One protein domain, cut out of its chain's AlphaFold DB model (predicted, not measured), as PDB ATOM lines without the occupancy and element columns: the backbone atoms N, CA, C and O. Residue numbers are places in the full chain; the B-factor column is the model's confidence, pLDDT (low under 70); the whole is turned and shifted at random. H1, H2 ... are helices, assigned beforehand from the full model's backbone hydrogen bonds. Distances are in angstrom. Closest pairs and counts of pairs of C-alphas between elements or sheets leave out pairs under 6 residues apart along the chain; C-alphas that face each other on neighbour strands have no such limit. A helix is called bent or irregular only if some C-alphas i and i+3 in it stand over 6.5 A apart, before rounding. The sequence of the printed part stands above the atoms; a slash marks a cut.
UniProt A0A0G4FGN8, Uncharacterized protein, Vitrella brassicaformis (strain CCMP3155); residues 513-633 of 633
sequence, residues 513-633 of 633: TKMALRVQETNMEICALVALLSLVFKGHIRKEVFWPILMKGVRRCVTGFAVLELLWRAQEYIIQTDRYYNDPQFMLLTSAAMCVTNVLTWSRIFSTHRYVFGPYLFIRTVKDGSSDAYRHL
ATOM      1  N   THR A 513     192.268 178.285 177.155       66.62
ATOM      2  CA  THR A 513     191.609 178.811 175.949       66.62
ATOM      3  C   THR A 513     192.296 178.314 174.680       66.62
ATOM      4  O   THR A 513     191.629 177.972 173.713       66.62
ATOM      5  N   LYS A 514     193.625 178.250 174.685       66.50
ATOM      6  CA  LYS A 514     194.450 177.759 173.583       66.50
ATOM      7  C   LYS A 514     194.178 176.278 173.291       66.50
ATOM      8  O   LYS A 514     193.841 175.935 172.160       66.50
ATOM      9  N   MET A 515     194.231 175.414 174.307       62.59
ATOM     10  CA  MET A 515     193.883 173.994 174.167       62.59
ATOM     11  C   MET A 515     192.439 173.815 173.682       62.59
ATOM     12  O   MET A 515     192.193 173.035 172.763       62.59
ATOM     13  N   ALA A 516     191.495 174.594 174.222       65.81
ATOM     14  CA  ALA A 516     190.105 174.582 173.774       65.81
ATOM     15  C   ALA A 516     189.957 174.976 172.295       65.81
ATOM     16  O   ALA A 516     189.213 174.324 171.565       65.81
ATOM     17  N   LEU A 517     190.678 176.007 171.841       69.56
ATOM     18  CA  LEU A 517     190.663 176.442 170.444       69.56
ATOM     19  C   LEU A 517     191.266 175.391 169.513       69.56
ATOM     20  O   LEU A 517     190.682 175.143 168.466       69.56
ATOM     21  N   ARG A 518     192.363 174.730 169.904       68.00
ATOM     22  CA  ARG A 518     192.960 173.645 169.107       68.00
ATOM     23  C   ARG A 518     191.983 172.480 168.945       68.00
ATOM     24  O   ARG A 518     191.781 171.997 167.838       68.00
ATOM     25  N   VAL A 519     191.327 172.064 170.029       68.62
ATOM     26  CA  VAL A 519     190.294 171.018 169.964       68.62
ATOM     27  C   VAL A 519     189.153 171.453 169.039       68.62
ATOM     28  O   VAL A 519     188.737 170.682 168.178       68.62
ATOM     29  N   GLN A 520     188.680 172.697 169.154       70.12
ATOM     30  CA  GLN A 520     187.635 173.235 168.277       70.12
ATOM     31  C   GLN A 520     188.061 173.293 166.805       70.12
ATOM     32  O   GLN A 520     187.266 172.930 165.942       70.12
ATOM     33  N   GLU A 521     189.295 173.705 166.520       73.88
ATOM     34  CA  GLU A 521     189.874 173.770 165.176       73.88
ATOM     35  C   GLU A 521     189.904 172.384 164.534       73.88
ATOM     36  O   GLU A 521     189.256 172.170 163.511       73.88
ATOM     37  N   THR A 522     190.523 171.399 165.189       71.50
ATOM     38  CA  THR A 522     190.585 170.033 164.653       71.50
ATOM     39  C   THR A 522     189.186 169.429 164.488       71.50
ATOM     40  O   THR A 522     188.925 168.656 163.568       71.50
ATOM     41  N   ASN A 523     188.251 169.768 165.377       71.88
ATOM     42  CA  ASN A 523     186.883 169.268 165.286       71.88
ATOM     43  C   ASN A 523     186.114 169.906 164.121       71.88
ATOM     44  O   ASN A 523     185.338 169.227 163.448       71.88
ATOM     45  N   MET A 524     186.356 171.187 163.848       69.25
ATOM     46  CA  MET A 524     185.826 171.885 162.680       69.25
ATOM     47  C   MET A 524     186.401 171.319 161.380       69.25
ATOM     48  O   MET A 524     185.638 171.101 160.441       69.25
ATOM     49  N   GLU A 525     187.701 171.030 161.336       74.31
ATOM     50  CA  GLU A 525     188.369 170.421 160.179       74.31
ATOM     51  C   GLU A 525     187.784 169.049 159.842       74.31
ATOM     52  O   GLU A 525     187.400 168.809 158.698       74.31
ATOM     53  N   ILE A 526     187.627 168.172 160.839       74.69
ATOM     54  CA  ILE A 526     187.026 166.846 160.643       74.69
ATOM     55  C   ILE A 526     185.570 166.980 160.178       74.69
ATOM     56  O   ILE A 526     185.163 166.320 159.221       74.69
ATOM     57  N   CYS A 527     184.780 167.865 160.799       69.75
ATOM     58  CA  CYS A 527     183.407 168.128 160.362       69.75
ATOM     59  C   CYS A 527     183.351 168.622 158.907       69.75
ATOM     60  O   CYS A 527     182.510 168.164 158.128       69.75
ATOM     61  N   ALA A 528     184.239 169.545 158.529       71.00
ATOM     62  CA  ALA A 528     184.316 170.089 157.178       71.00
ATOM     63  C   ALA A 528     184.738 169.020 156.160       71.00
ATOM     64  O   ALA A 528     184.127 168.926 155.094       71.00
ATOM     65  N   LEU A 529     185.714 168.177 156.508       77.50
ATOM     66  CA  LEU A 529     186.179 167.073 155.675       77.50
ATOM     67  C   LEU A 529     185.068 166.048 155.435       77.50
ATOM     68  O   LEU A 529     184.813 165.679 154.291       77.50
ATOM     69  N   VAL A 530     184.345 165.629 156.478       77.44
ATOM     70  CA  VAL A 530     183.238 164.673 156.313       77.44
ATOM     71  C   VAL A 530     182.085 165.285 155.519       77.44
ATOM     72  O   VAL A 530     181.477 164.603 154.691       77.44
ATOM     73  N   ALA A 531     181.794 166.575 155.709       71.06
ATOM     74  CA  ALA A 531     180.801 167.272 154.898       71.06
ATOM     75  C   ALA A 531     181.212 167.321 153.417       71.06
ATOM     76  O   ALA A 531     180.379 167.064 152.546       71.06
ATOM     77  N   LEU A 532     182.490 167.593 153.133       74.31
ATOM     78  CA  LEU A 532     183.045 167.581 151.782       74.31
ATOM     79  C   LEU A 532     182.942 166.184 151.157       74.31
ATOM     80  O   LEU A 532     182.376 166.048 150.073       74.31
ATOM     81  N   LEU A 533     183.402 165.144 151.858       79.56
ATOM     82  CA  LEU A 533     183.314 163.752 151.403       79.56
ATOM     83  C   LEU A 533     181.859 163.346 151.136       79.56
ATOM     84  O   LEU A 533     181.554 162.797 150.081       79.56
ATOM     85  N   SER A 534     180.934 163.702 152.029       72.81
ATOM     86  CA  SER A 534     179.501 163.419 151.865       72.81
ATOM     87  C   SER A 534     178.906 164.067 150.609       72.81
ATOM     88  O   SER A 534     178.007 163.502 149.985       72.81
ATOM     89  N   LEU A 535     179.382 165.260 150.235       71.50
ATOM     90  CA  LEU A 535     178.971 165.935 149.001       71.50
ATOM     91  C   LEU A 535     179.560 165.256 147.758       71.50
ATOM     92  O   LEU A 535     178.858 165.139 146.752       71.50
ATOM     93  N   VAL A 536     180.806 164.779 147.841       77.88
ATOM     94  CA  VAL A 536     181.480 164.033 146.766       77.88
ATOM     95  C   VAL A 536     180.780 162.700 146.501       77.88
ATOM     96  O   VAL A 536     180.389 162.438 145.363       77.88
ATOM     97  N   PHE A 537     180.524 161.899 147.539       77.94
ATOM     98  CA  PHE A 537     179.896 160.579 147.402       77.94
ATOM     99  C   PHE A 537     178.469 160.624 146.848       77.94
ATOM    100  O   PHE A 537     178.023 159.673 146.214       77.94
ATOM    101  N   LYS A 538     177.745 161.737 147.014       77.69
ATOM    102  CA  LYS A 538     176.400 161.893 146.435       77.69
ATOM    103  C   LYS A 538     176.393 162.160 144.929       77.69
ATOM    104  O   LYS A 538     175.313 162.318 144.362       77.69
ATOM    105  N   GLY A 539     177.551 162.256 144.272       71.50
ATOM    106  CA  GLY A 539     177.642 162.403 142.812       71.50
ATOM    107  C   GLY A 539     177.042 163.706 142.264       71.50
ATOM    108  O   GLY A 539     176.795 163.824 141.071       71.50
ATOM    109  N   HIS A 540     176.787 164.700 143.122       61.50
ATOM    110  CA  HIS A 540     176.090 165.944 142.764       61.50
ATOM    111  C   HIS A 540     177.025 167.065 142.276       61.50
ATOM    112  O   HIS A 540     176.632 168.234 142.236       61.50
ATOM    113  N   ILE A 541     178.265 166.755 141.892       62.06
ATOM    114  CA  ILE A 541     179.247 167.788 141.549       62.06
ATOM    115  C   ILE A 541     179.089 168.209 140.084       62.06
ATOM    116  O   ILE A 541     179.845 167.806 139.204       62.06
ATOM    117  N   ARG A 542     178.129 169.100 139.824       76.81
ATOM    118  CA  ARG A 542     178.262 170.054 138.714       76.81
ATOM    119  C   ARG A 542     179.093 171.236 139.213       76.81
ATOM    120  O   ARG A 542     178.771 171.798 140.261       76.81
ATOM    121  N   LYS A 543     180.141 171.623 138.471       75.12
ATOM    122  CA  LYS A 543     181.093 172.687 138.865       75.12
ATOM    123  C   LYS A 543     180.401 173.994 139.277       75.12
ATOM    124  O   LYS A 543     180.823 174.629 140.236       75.12
ATOM    125  N   GLU A 544     179.303 174.344 138.612       82.50
ATOM    126  CA  GLU A 544     178.565 175.598 138.820       82.50
ATOM    127  C   GLU A 544     177.776 175.649 140.139       82.50
ATOM    128  O   GLU A 544     177.567 176.721 140.700       82.50
ATOM    129  N   VAL A 545     177.360 174.496 140.674       78.31
ATOM    130  CA  VAL A 545     176.534 174.418 141.897       78.31
ATOM    131  C   VAL A 545     177.358 173.969 143.112       78.31
ATOM    132  O   VAL A 545     176.904 174.072 144.253       78.31
ATOM    133  N   PHE A 546     178.593 173.515 142.887       80.06
ATOM    134  CA  PHE A 546     179.473 173.001 143.933       80.06
ATOM    135  C   PHE A 546     179.759 174.044 145.016       80.06
ATOM    136  O   PHE A 546     179.544 173.770 146.194       80.06
ATOM    137  N   TRP A 547     180.178 175.255 144.636       81.69
ATOM    138  CA  TRP A 547     180.601 176.270 145.605       81.69
ATOM    139  C   TRP A 547     179.464 176.761 146.521       81.69
ATOM    140  O   TRP A 547     179.640 176.742 147.742       81.69
ATOM    141  N   PRO A 548     178.263 177.115 146.013       83.69
ATOM    142  CA  PRO A 548     177.147 177.499 146.879       83.69
ATOM    143  C   PRO A 548     176.682 176.369 147.806       83.69
ATOM    144  O   PRO A 548     176.341 176.621 148.965       83.69
ATOM    145  N   ILE A 549     176.675 175.119 147.323       79.12
ATOM    146  CA  ILE A 549     176.311 173.952 148.139       79.12
ATOM    147  C   ILE A 549     177.364 173.710 149.222       79.12
ATOM    148  O   ILE A 549     176.990 173.513 150.381       79.12
ATOM    149  N   LEU A 550     178.652 173.778 148.872       78.81
ATOM    150  CA  LEU A 550     179.763 173.622 149.804       78.81
ATOM    151  C   LEU A 550     179.705 174.692 150.894       78.81
ATOM    152  O   LEU A 550     179.651 174.349 152.068       78.81
ATOM    153  N   MET A 551     179.609 175.973 150.530       82.25
ATOM    154  CA  MET A 551     179.544 177.073 151.499       82.25
ATOM    155  C   MET A 551     178.312 176.975 152.406       82.25
ATOM    156  O   MET A 551     178.399 177.223 153.610       82.25
ATOM    157  N   LYS A 552     177.160 176.553 151.870       83.25
ATOM    158  CA  LYS A 552     175.955 176.289 152.671       83.25
ATOM    159  C   LYS A 552     176.145 175.096 153.611       83.25
ATOM    160  O   LYS A 552     175.658 175.142 154.742       83.25
ATOM    161  N   GLY A 553     176.834 174.050 153.157       78.62
ATOM    162  CA  GLY A 553     177.217 172.885 153.949       78.62
ATOM    163  C   GLY A 553     178.158 173.261 155.090       78.62
ATOM    164  O   GLY A 553     177.832 173.003 156.244       78.62
ATOM    165  N   VAL A 554     179.253 173.958 154.785       79.00
ATOM    166  CA  VAL A 554     180.235 174.460 155.755       79.00
ATOM    167  C   VAL A 554     179.564 175.377 156.773       79.00
ATOM    168  O   VAL A 554     179.671 175.124 157.966       79.00
ATOM    169  N   ARG A 555     178.775 176.374 156.344       84.75
ATOM    170  CA  ARG A 555     178.053 177.267 157.270       84.75
ATOM    171  C   ARG A 555     177.141 176.492 158.221       84.75
ATOM    172  O   ARG A 555     177.098 176.795 159.411       84.75
ATOM    173  N   ARG A 556     176.412 175.496 157.709       83.25
ATOM    174  CA  ARG A 556     175.586 174.593 158.525       83.25
ATOM    175  C   ARG A 556     176.442 173.780 159.499       83.25
ATOM    176  O   ARG A 556     176.048 173.643 160.652       83.25
ATOM    177  N   CYS A 557     177.612 173.309 159.074       78.88
ATOM    178  CA  CYS A 557     178.561 172.611 159.939       78.88
ATOM    179  C   CYS A 557     179.063 173.476 161.081       78.88
ATOM    180  O   CYS A 557     178.873 173.110 162.236       78.88
ATOM    181  N   VAL A 558     179.576 174.661 160.766       80.88
ATOM    182  CA  VAL A 558     180.056 175.623 161.761       80.88
ATOM    183  C   VAL A 558     178.939 176.012 162.731       80.88
ATOM    184  O   VAL A 558     179.141 176.001 163.939       80.88
ATOM    185  N   THR A 559     177.732 176.299 162.226       86.50
ATOM    186  CA  THR A 559     176.598 176.700 163.079       86.50
ATOM    187  C   THR A 559     176.149 175.557 163.991       86.50
ATOM    188  O   THR A 559     175.961 175.766 165.186       86.50
ATOM    189  N   GLY A 560     175.989 174.345 163.450       85.81
ATOM    190  CA  GLY A 560     175.604 173.172 164.236       85.81
ATOM    191  C   GLY A 560     176.647 172.823 165.297       85.81
ATOM    192  O   GLY A 560     176.285 172.567 166.443       85.81
ATOM    193  N   PHE A 561     177.931 172.886 164.934       83.00
ATOM    194  CA  PHE A 561     179.049 172.674 165.849       83.00
ATOM    195  C   PHE A 561     179.060 173.718 166.969       83.00
ATOM    196  O   PHE A 561     179.095 173.350 168.138       83.00
ATOM    197  N   ALA A 562     178.942 175.004 166.630       84.88
ATOM    198  CA  ALA A 562     178.925 176.089 167.608       84.88
ATOM    199  C   ALA A 562     177.770 175.955 168.612       84.88
ATOM    200  O   ALA A 562     177.974 176.169 169.804       84.88
ATOM    201  N   VAL A 563     176.571 175.562 168.162       88.81
ATOM    202  CA  VAL A 563     175.422 175.335 169.058       88.81
ATOM    203  C   VAL A 563     175.672 174.150 169.994       88.81
ATOM    204  O   VAL A 563     175.398 174.259 171.187       88.81
ATOM    205  N   LEU A 564     176.194 173.031 169.477       85.69
ATOM    206  CA  LEU A 564     176.508 171.857 170.300       85.69
ATOM    207  C   LEU A 564     177.608 172.153 171.318       85.69
ATOM    208  O   LEU A 564     177.487 171.767 172.475       85.69
ATOM    209  N   GLU A 565     178.656 172.857 170.898       82.81
ATOM    210  CA  GLU A 565     179.769 173.241 171.759       82.81
ATOM    211  C   GLU A 565     179.327 174.229 172.841       82.81
ATOM    212  O   GLU A 565     179.654 174.038 174.007       82.81
ATOM    213  N   LEU A 566     178.529 175.243 172.493       86.75
ATOM    214  CA  LEU A 566     177.981 176.186 173.469       86.75
ATOM    215  C   LEU A 566     177.107 175.470 174.503       86.75
ATOM    216  O   LEU A 566     177.244 175.719 175.700       86.75
ATOM    217  N   LEU A 567     176.229 174.570 174.048       88.62
ATOM    218  CA  LEU A 567     175.384 173.784 174.940       88.62
ATOM    219  C   LEU A 567     176.230 172.905 175.866       88.62
ATOM    220  O   LEU A 567     175.981 172.871 177.066       88.62
ATOM    221  N   TRP A 568     177.248 172.239 175.322       83.94
ATOM    222  CA  TRP A 568     178.181 171.427 176.095       83.94
ATOM    223  C   TRP A 568     178.911 172.249 177.164       83.94
ATOM    224  O   TRP A 568     178.883 171.885 178.335       83.94
ATOM    225  N   ARG A 569     179.492 173.395 176.794       81.50
ATOM    226  CA  ARG A 569     180.204 174.284 177.728       81.50
ATOM    227  C   ARG A 569     179.293 174.840 178.814       81.50
ATOM    228  O   ARG A 569     179.714 174.943 179.960       81.50
ATOM    229  N   ALA A 570     178.048 175.174 178.475       87.12
ATOM    230  CA  ALA A 570     177.064 175.606 179.460       87.12
ATOM    231  C   ALA A 570     176.759 174.491 180.473       87.12
ATOM    232  O   ALA A 570     176.691 174.755 181.670       87.12
ATOM    233  N   GLN A 571     176.620 173.246 180.011       87.25
ATOM    234  CA  GLN A 571     176.407 172.089 180.886       87.25
ATOM    235  C   GLN A 571     177.612 171.835 181.785       87.25
ATOM    236  O   GLN A 571     177.452 171.691 182.990       87.25
ATOM    237  N   GLU A 572     178.812 171.841 181.212       80.19
ATOM    238  CA  GLU A 572     180.065 171.658 181.939       80.19
ATOM    239  C   GLU A 572     180.257 172.736 183.013       80.19
ATOM    240  O   GLU A 572     180.540 172.409 184.161       80.19
ATOM    241  N   TYR A 573     180.003 174.004 182.678       84.06
ATOM    242  CA  TYR A 573     180.048 175.108 183.634       84.06
ATOM    243  C   TYR A 573     179.089 174.887 184.807       84.06
ATOM    244  O   TYR A 573     179.481 175.043 185.960       84.06
ATOM    245  N   ILE A 574     177.845 174.483 184.528       87.06
ATOM    246  CA  ILE A 574     176.860 174.205 185.576       87.06
ATOM    247  C   ILE A 574     177.307 173.022 186.444       87.06
ATOM    248  O   ILE A 574     177.244 173.113 187.671       87.06
ATOM    249  N   ILE A 575     177.798 171.945 185.824       81.19
ATOM    250  CA  ILE A 575     178.302 170.754 186.519       81.19
ATOM    251  C   ILE A 575     179.495 171.103 187.407       81.19
ATOM    252  O   ILE A 575     179.617 170.534 188.479       81.19
ATOM    253  N   GLN A 576     180.358 172.034 187.001       77.25
ATOM    254  CA  GLN A 576     181.529 172.459 187.774       77.25
ATOM    255  C   GLN A 576     181.191 173.361 188.974       77.25
ATOM    256  O   GLN A 576     182.069 173.609 189.798       77.25
ATOM    257  N   THR A 577     179.955 173.856 189.108       81.94
ATOM    258  CA  THR A 577     179.576 174.682 190.268       81.94
ATOM    259  C   THR A 577     179.518 173.855 191.554       81.94
ATOM    260  O   THR A 577     178.944 172.769 191.570       81.94
ATOM    261  N   ASP A 578     180.022 174.386 192.675       80.06
ATOM    262  CA  ASP A 578     179.964 173.677 193.967       80.06
ATOM    263  C   ASP A 578     178.519 173.360 194.384       80.06
ATOM    264  O   ASP A 578     178.243 172.313 194.966       80.06
ATOM    265  N   ARG A 579     177.558 174.224 194.019       85.56
ATOM    266  CA  ARG A 579     176.128 173.983 194.264       85.56
ATOM    267  C   ARG A 579     175.636 172.693 193.605       85.56
ATOM    268  O   ARG A 579     174.806 172.008 194.189       85.56
ATOM    269  N   TYR A 580     176.139 172.358 192.417       83.62
ATOM    270  CA  TYR A 580     175.777 171.124 191.721       83.62
ATOM    271  C   TYR A 580     176.224 169.867 192.481       83.62
ATOM    272  O   TYR A 580     175.533 168.858 192.421       83.62
ATOM    273  N   TYR A 581     177.320 169.929 193.241       74.94
ATOM    274  CA  TYR A 581     177.783 168.807 194.067       74.94
ATOM    275  C   TYR A 581     177.175 168.804 195.478       74.94
ATOM    276  O   TYR A 581     176.937 167.735 196.032       74.94
ATOM    277  N   ASN A 582     176.895 169.980 196.044       78.19
ATOM    278  CA  ASN A 582     176.458 170.120 197.436       78.19
ATOM    279  C   ASN A 582     174.934 170.030 197.632       78.19
ATOM    280  O   ASN A 582     174.484 169.755 198.741       78.19
ATOM    281  N   ASP A 583     174.133 170.273 196.590       83.00
ATOM    282  CA  ASP A 583     172.665 170.244 196.650       83.00
ATOM    283  C   ASP A 583     172.106 169.135 195.727       83.00
ATOM    284  O   ASP A 583     171.988 169.331 194.509       83.00
ATOM    285  N   PRO A 584     171.725 167.967 196.289       76.31
ATOM    286  CA  PRO A 584     171.179 166.839 195.536       76.31
ATOM    287  C   PRO A 584     169.950 167.199 194.692       76.31
ATOM    288  O   PRO A 584     169.777 166.694 193.577       76.31
ATOM    289  N   GLN A 585     169.087 168.085 195.200       81.25
ATOM    290  CA  GLN A 585     167.864 168.481 194.505       81.25
ATOM    291  C   GLN A 585     168.194 169.360 193.300       81.25
ATOM    292  O   GLN A 585     167.689 169.111 192.200       81.25
ATOM    293  N   PHE A 586     169.077 170.347 193.487       85.06
ATOM    294  CA  PHE A 586     169.567 171.183 192.395       85.06
ATOM    295  C   PHE A 586     170.255 170.338 191.322       85.06
ATOM    296  O   PHE A 586     169.927 170.475 190.143       85.06
ATOM    297  N   MET A 587     171.137 169.415 191.708       81.81
ATOM    298  CA  MET A 587     171.789 168.492 190.778       81.81
ATOM    299  C   MET A 587     170.786 167.691 189.942       81.81
ATOM    300  O   MET A 587     170.917 167.645 188.718       81.81
ATOM    301  N   LEU A 588     169.790 167.053 190.572       79.00
ATOM    302  CA  LEU A 588     168.820 166.196 189.873       79.00
ATOM    303  C   LEU A 588     167.971 166.991 188.895       79.00
ATOM    304  O   LEU A 588     167.821 166.591 187.740       79.00
ATOM    305  N   LEU A 589     167.442 168.127 189.351       84.50
ATOM    306  CA  LEU A 589     166.631 169.009 188.522       84.50
ATOM    307  C   LEU A 589     167.434 169.495 187.313       84.50
ATOM    308  O   LEU A 589     166.952 169.469 186.181       84.50
ATOM    309  N   THR A 590     168.680 169.887 187.554       87.00
ATOM    310  CA  THR A 590     169.570 170.414 186.525       87.00
ATOM    311  C   THR A 590     170.002 169.317 185.557       87.00
ATOM    312  O   THR A 590     169.969 169.531 184.351       87.00
ATOM    313  N   SER A 591     170.301 168.108 186.037       82.25
ATOM    314  CA  SER A 591     170.602 166.933 185.203       82.25
ATOM    315  C   SER A 591     169.429 166.553 184.302       82.25
ATOM    316  O   SER A 591     169.613 166.316 183.106       82.25
ATOM    317  N   ALA A 592     168.208 166.546 184.846       80.44
ATOM    318  CA  ALA A 592     166.995 166.300 184.073       80.44
ATOM    319  C   ALA A 592     166.787 167.388 183.007       80.44
ATOM    320  O   ALA A 592     166.535 167.073 181.841       80.44
ATOM    321  N   ALA A 593     166.969 168.662 183.371       84.62
ATOM    322  CA  ALA A 593     166.896 169.781 182.436       84.62
ATOM    323  C   ALA A 593     167.960 169.685 181.327       84.62
ATOM    324  O   ALA A 593     167.644 169.901 180.154       84.62
ATOM    325  N   MET A 594     169.196 169.303 181.664       86.19
ATOM    326  CA  MET A 594     170.277 169.070 180.701       86.19
ATOM    327  C   MET A 594     169.936 167.926 179.741       86.19
ATOM    328  O   MET A 594     170.099 168.087 178.533       86.19
ATOM    329  N   CYS A 595     169.381 166.814 180.237       81.56
ATOM    330  CA  CYS A 595     168.935 165.697 179.398       81.56
ATOM    331  C   CYS A 595     167.849 166.126 178.406       81.56
ATOM    332  O   CYS A 595     167.981 165.887 177.205       81.56
ATOM    333  N   VAL A 596     166.804 166.814 178.878       80.69
ATOM    334  CA  VAL A 596     165.726 167.321 178.012       80.69
ATOM    335  C   VAL A 596     166.279 168.298 176.972       80.69
ATOM    336  O   VAL A 596     165.973 168.179 175.785       80.69
ATOM    337  N   THR A 597     167.146 169.223 177.388       85.62
ATOM    338  CA  THR A 597     167.767 170.205 176.485       85.62
ATOM    339  C   THR A 597     168.650 169.526 175.437       85.62
ATOM    340  O   THR A 597     168.594 169.902 174.265       85.62
ATOM    341  N   ASN A 598     169.410 168.493 175.818       84.06
ATOM    342  CA  ASN A 598     170.219 167.694 174.897       84.06
ATOM    343  C   ASN A 598     169.348 166.971 173.875       84.06
ATOM    344  O   ASN A 598     169.605 167.093 172.682       84.06
ATOM    345  N   VAL A 599     168.272 166.303 174.299       81.00
ATOM    346  CA  VAL A 599     167.354 165.603 173.383       81.00
ATOM    347  C   VAL A 599     166.714 166.572 172.389       81.00
ATOM    348  O   VAL A 599     166.707 166.311 171.184       81.00
ATOM    349  N   LEU A 600     166.213 167.716 172.864       83.56
ATOM    350  CA  LEU A 600     165.600 168.728 172.000       83.56
ATOM    351  C   LEU A 600     166.615 169.328 171.021       83.56
ATOM    352  O   LEU A 600     166.327 169.452 169.828       83.56
ATOM    353  N   THR A 601     167.814 169.657 171.503       86.25
ATOM    354  CA  THR A 601     168.877 170.236 170.674       86.25
ATOM    355  C   THR A 601     169.387 169.233 169.651       86.25
ATOM    356  O   THR A 601     169.489 169.570 168.473       86.25
ATOM    357  N   TRP A 602     169.632 167.982 170.046       83.19
ATOM    358  CA  TRP A 602     170.045 166.918 169.132       83.19
ATOM    359  C   TRP A 602     168.980 166.646 168.080       83.19
ATOM    360  O   TRP A 602     169.307 166.621 166.900       83.19
ATOM    361  N   SER A 603     167.704 166.553 168.459       81.88
ATOM    362  CA  SER A 603     166.598 166.386 167.506       81.88
ATOM    363  C   SER A 603     166.542 167.544 166.497       81.88
ATOM    364  O   SER A 603     166.472 167.339 165.277       81.88
ATOM    365  N   ARG A 604     166.686 168.788 166.979       86.88
ATOM    366  CA  ARG A 604     166.725 169.982 166.125       86.88
ATOM    367  C   ARG A 604     167.918 169.951 165.175       86.88
ATOM    368  O   ARG A 604     167.734 170.168 163.975       86.88
ATOM    369  N   ILE A 605     169.118 169.673 165.671       83.81
ATOM    370  CA  ILE A 605     170.354 169.657 164.881       83.81
ATOM    371  C   ILE A 605     170.339 168.509 163.887       83.81
ATOM    372  O   ILE A 605     170.637 168.722 162.720       83.81
ATOM    373  N   PHE A 606     169.867 167.334 164.277       79.69
ATOM    374  CA  PHE A 606     169.700 166.209 163.374       79.69
ATOM    375  C   PHE A 606     168.719 166.530 162.236       79.69
ATOM    376  O   PHE A 606     168.966 166.194 161.080       79.69
ATOM    377  N   SER A 607     167.648 167.283 162.512       81.31
ATOM    378  CA  SER A 607     166.711 167.714 161.463       81.31
ATOM    379  C   SER A 607     167.295 168.757 160.493       81.31
ATOM    380  O   SER A 607     166.955 168.752 159.311       81.31
ATOM    381  N   THR A 608     168.183 169.642 160.962       83.88
ATOM    382  CA  THR A 608     168.631 170.840 160.216       83.88
ATOM    383  C   THR A 608     170.066 170.763 159.685       83.88
ATOM    384  O   THR A 608     170.394 171.391 158.676       83.88
ATOM    385  N   HIS A 609     170.905 169.958 160.327       82.31
ATOM    386  CA  HIS A 609     172.360 169.904 160.207       82.31
ATOM    387  C   HIS A 609     172.846 168.437 160.197       82.31
ATOM    388  O   HIS A 609     173.791 168.075 160.894       82.31
ATOM    389  N   ARG A 610     172.196 167.575 159.398       74.25
ATOM    390  CA  ARG A 610     172.445 166.114 159.343       74.25
ATOM    391  C   ARG A 610     173.923 165.718 159.251       74.25
ATOM    392  O   ARG A 610     174.339 164.771 159.902       74.25
ATOM    393  N   TYR A 611     174.712 166.461 158.478       72.50
ATOM    394  CA  TYR A 611     176.128 166.161 158.232       72.50
ATOM    395  C   TYR A 611     177.067 166.565 159.372       72.50
ATOM    396  O   TYR A 611     178.246 166.261 159.315       72.50
ATOM    397  N   VAL A 612     176.557 167.254 160.393       75.94
ATOM    398  CA  VAL A 612     177.345 167.710 161.549       75.94
ATOM    399  C   VAL A 612     177.287 166.691 162.662       75.94
ATOM    400  O   VAL A 612     178.269 166.468 163.350       75.94
ATOM    401  N   PHE A 613     176.122 166.064 162.827       74.81
ATOM    402  CA  PHE A 613     175.854 165.196 163.959       74.81
ATOM    403  C   PHE A 613     176.744 163.954 163.960       74.81
ATOM    404  O   PHE A 613     177.318 163.641 164.992       74.81
ATOM    405  N   GLY A 614     176.899 163.292 162.808       75.38
ATOM    406  CA  GLY A 614     177.764 162.115 162.670       75.38
ATOM    407  C   GLY A 614     179.223 162.417 163.026       75.38
ATOM    408  O   GLY A 614     179.733 161.810 163.962       75.38
ATOM    409  N   PRO A 615     179.878 163.388 162.362       72.44
ATOM    410  CA  PRO A 615     181.237 163.805 162.698       72.44
ATOM    411  C   PRO A 615     181.367 164.312 164.122       72.44
ATOM    412  O   PRO A 615     182.321 163.949 164.783       72.44
ATOM    413  N   TYR A 616     180.419 165.108 164.624       75.25
ATOM    414  CA  TYR A 616     180.469 165.603 165.997       75.25
ATOM    415  C   TYR A 616     180.375 164.466 167.012       75.25
ATOM    416  O   TYR A 616     181.158 164.445 167.952       75.25
ATOM    417  N   LEU A 617     179.459 163.509 166.824       72.94
ATOM    418  CA  LEU A 617     179.418 162.303 167.645       72.94
ATOM    419  C   LEU A 617     180.736 161.565 167.514       72.94
ATOM    420  O   LEU A 617     181.419 161.447 168.510       72.94
ATOM    421  N   PHE A 618     181.149 161.175 166.310       70.75
ATOM    422  CA  PHE A 618     182.414 160.477 166.091       70.75
ATOM    423  C   PHE A 618     183.587 161.185 166.770       70.75
ATOM    424  O   PHE A 618     184.370 160.551 167.456       70.75
ATOM    425  N   ILE A 619     183.675 162.505 166.657       68.38
ATOM    426  CA  ILE A 619     184.684 163.313 167.326       68.38
ATOM    427  C   ILE A 619     184.540 163.236 168.842       68.38
ATOM    428  O   ILE A 619     185.533 163.147 169.525       68.38
ATOM    429  N   ARG A 620     183.336 163.294 169.401       70.75
ATOM    430  CA  ARG A 620     183.123 163.280 170.854       70.75
ATOM    431  C   ARG A 620     183.146 161.886 171.474       70.75
ATOM    432  O   ARG A 620     183.171 161.764 172.692       70.75
ATOM    433  N   THR A 621     183.052 160.843 170.664       64.62
ATOM    434  CA  THR A 621     182.803 159.481 171.135       64.62
ATOM    435  C   THR A 621     183.909 158.533 170.739       64.62
ATOM    436  O   THR A 621     184.379 157.776 171.576       64.62
ATOM    437  N   VAL A 622     184.336 158.615 169.481       56.53
ATOM    438  CA  VAL A 622     185.567 158.005 169.005       56.53
ATOM    439  C   VAL A 622     186.684 158.994 169.237       56.53
ATOM    440  O   VAL A 622     187.380 158.782 170.183       56.53
ATOM    441  N   LYS A 623     186.857 160.130 168.562       62.41
ATOM    442  CA  LYS A 623     188.075 160.936 168.785       62.41
ATOM    443  C   LYS A 623     188.276 161.418 170.228       62.41
ATOM    444  O   LYS A 623     189.405 161.396 170.651       62.41
ATOM    445  N   ASP A 624     187.277 161.832 170.992       59.34
ATOM    446  CA  ASP A 624     187.485 162.196 172.394       59.34
ATOM    447  C   ASP A 624     187.574 160.899 173.192       59.34
ATOM    448  O   ASP A 624     188.585 160.681 173.813       59.34
ATOM    449  N   GLY A 625     186.649 159.944 173.044       46.84
ATOM    450  CA  GLY A 625     186.718 158.660 173.762       46.84
ATOM    451  C   GLY A 625     187.855 157.710 173.354       46.84
ATOM    452  O   GLY A 625     188.093 156.742 174.052       46.84
ATOM    453  N   SER A 626     188.557 157.974 172.257       34.78
ATOM    454  CA  SER A 626     189.613 157.206 171.589       34.78
ATOM    455  C   SER A 626     190.853 158.037 171.350       34.78
ATOM    456  O   SER A 626     191.847 157.452 170.993       34.78
ATOM    457  N   SER A 627     190.851 159.358 171.487       38.38
ATOM    458  CA  SER A 627     192.054 160.114 171.855       38.38
ATOM    459  C   SER A 627     192.226 160.024 173.350       38.38
ATOM    460  O   SER A 627     193.360 160.063 173.776       38.38
ATOM    461  N   ASP A 628     191.148 159.896 174.114       37.06
ATOM    462  CA  ASP A 628     191.187 159.399 175.472       37.06
ATOM    463  C   ASP A 628     191.545 157.908 175.353       37.06
ATOM    464  O   ASP A 628     192.656 157.595 175.717       37.06
ATOM    465  N   ALA A 629     190.838 157.019 174.625       28.48
ATOM    466  CA  ALA A 629     191.264 155.600 174.524       28.48
ATOM    467  C   ALA A 629     192.592 155.257 173.794       28.48
ATOM    468  O   ALA A 629     193.138 154.196 174.056       28.48
ATOM    469  N   TYR A 630     193.141 156.107 172.915       27.08
ATOM    470  CA  TYR A 630     194.528 156.020 172.398       27.08
ATOM    471  C   TYR A 630     195.504 156.875 173.223       27.08
ATOM    472  O   TYR A 630     196.706 156.844 172.978       27.08
ATOM    473  N   ARG A 631     195.020 157.687 174.173       31.64
ATOM    474  CA  ARG A 631     195.834 158.075 175.331       31.64
ATOM    475  C   ARG A 631     195.850 156.959 176.388       31.64
ATOM    476  O   ARG A 631     196.837 156.889 177.105       31.64
ATOM    477  N   HIS A 632     194.823 156.101 176.390       33.06
ATOM    478  CA  HIS A 632     194.599 154.911 177.227       33.06
ATOM    479  C   HIS A 632     195.185 153.603 176.631       33.06
ATOM    480  O   HIS A 632     194.908 152.507 177.124       33.06
ATOM    481  N   LEU A 633     195.944 153.692 175.531       27.69
ATOM    482  CA  LEU A 633     196.735 152.620 174.899       27.69
ATOM    483  C   LEU A 633     198.101 153.190 174.521       27.69
ATOM    484  O   LEU A 633     199.097 152.449 174.665       27.69
TER     485      LEU A 633
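Overview. This is residues 513 to 633 of the 633 residues of an uncharacterized protein of Vitrella brassicaformis (strain CCMP3155) (UniProt A0A0G4FGN8). One long helix, H2, runs along the length of a loose group of helices: H1 folds back from it as a hairpin and slants over its residues 550 to 561, H4 runs back beside its residues 560 to 571, and H5 turns a corner from the end of H4 and packs with its residues 611 to 619 on H1 and with 611 to 616 on H2. The short H3 sits at the turn from H2 to H4, and residues 513 to 518 of H1 stick out. The printed part has 121 residues with five named helices, H1 to H5, and no named strand; its class is all helix. It is loose, with a radius of gyration of the C-alphas of 17.2 A, and spans 59 by 35 by 23 A.

Along the chain. H1, residues 513 to 537, begins at C-alpha (191.609, 178.811, 175.949) and is 35.8 A long. H2, residues 543 to 575, measures 47.8 A and is irregular, with C-alphas 544 and 547 7.1 A apart. H3 is residues 578 to 582; H4, residues 584 to 608, measures 35.6 A. H5, residues 610 to 629, measures 26.4 A and ends at C-alpha (191.264, 155.600, 174.524).

Arrangement. H1 and H2 form a helical hairpin, touching through residues 524 to 535 and 550 to 561 alone, closest at the C-alphas of Ala 528 and Val 554, 6.1 A, at a tilt of 37 degrees, only just steep. H2 and H4 touch at a shallow tilt of 4 degrees, opposite ways, through residues 560 to 571 and 594 to 605 alone; the closest C-alphas are Gly 560 and Ile 605, 6.4 A. H5 touches H2, closest at the C-alphas of Cys 557 and Val 612, 5.3 A, and H1 at Cys 527 and Pro 615, 5.4 A. H3 and H4 touch only at the corner, while H1 and H4 are apart. Every O i to N i+4 pair is within hydrogen-bond range in H1, H3 and H4; H2 has 27 of 29 and H5 13 of 16.

Size, cuts and confidence. The farthest C-alphas, Glu 544 and Asn 582, are 58.9 A apart. The printed part has no cut, and its four links are tight. Mean pLDDT of the printed part is 74.6; residues 513 to 519 and 621 to 633 are among those under 70.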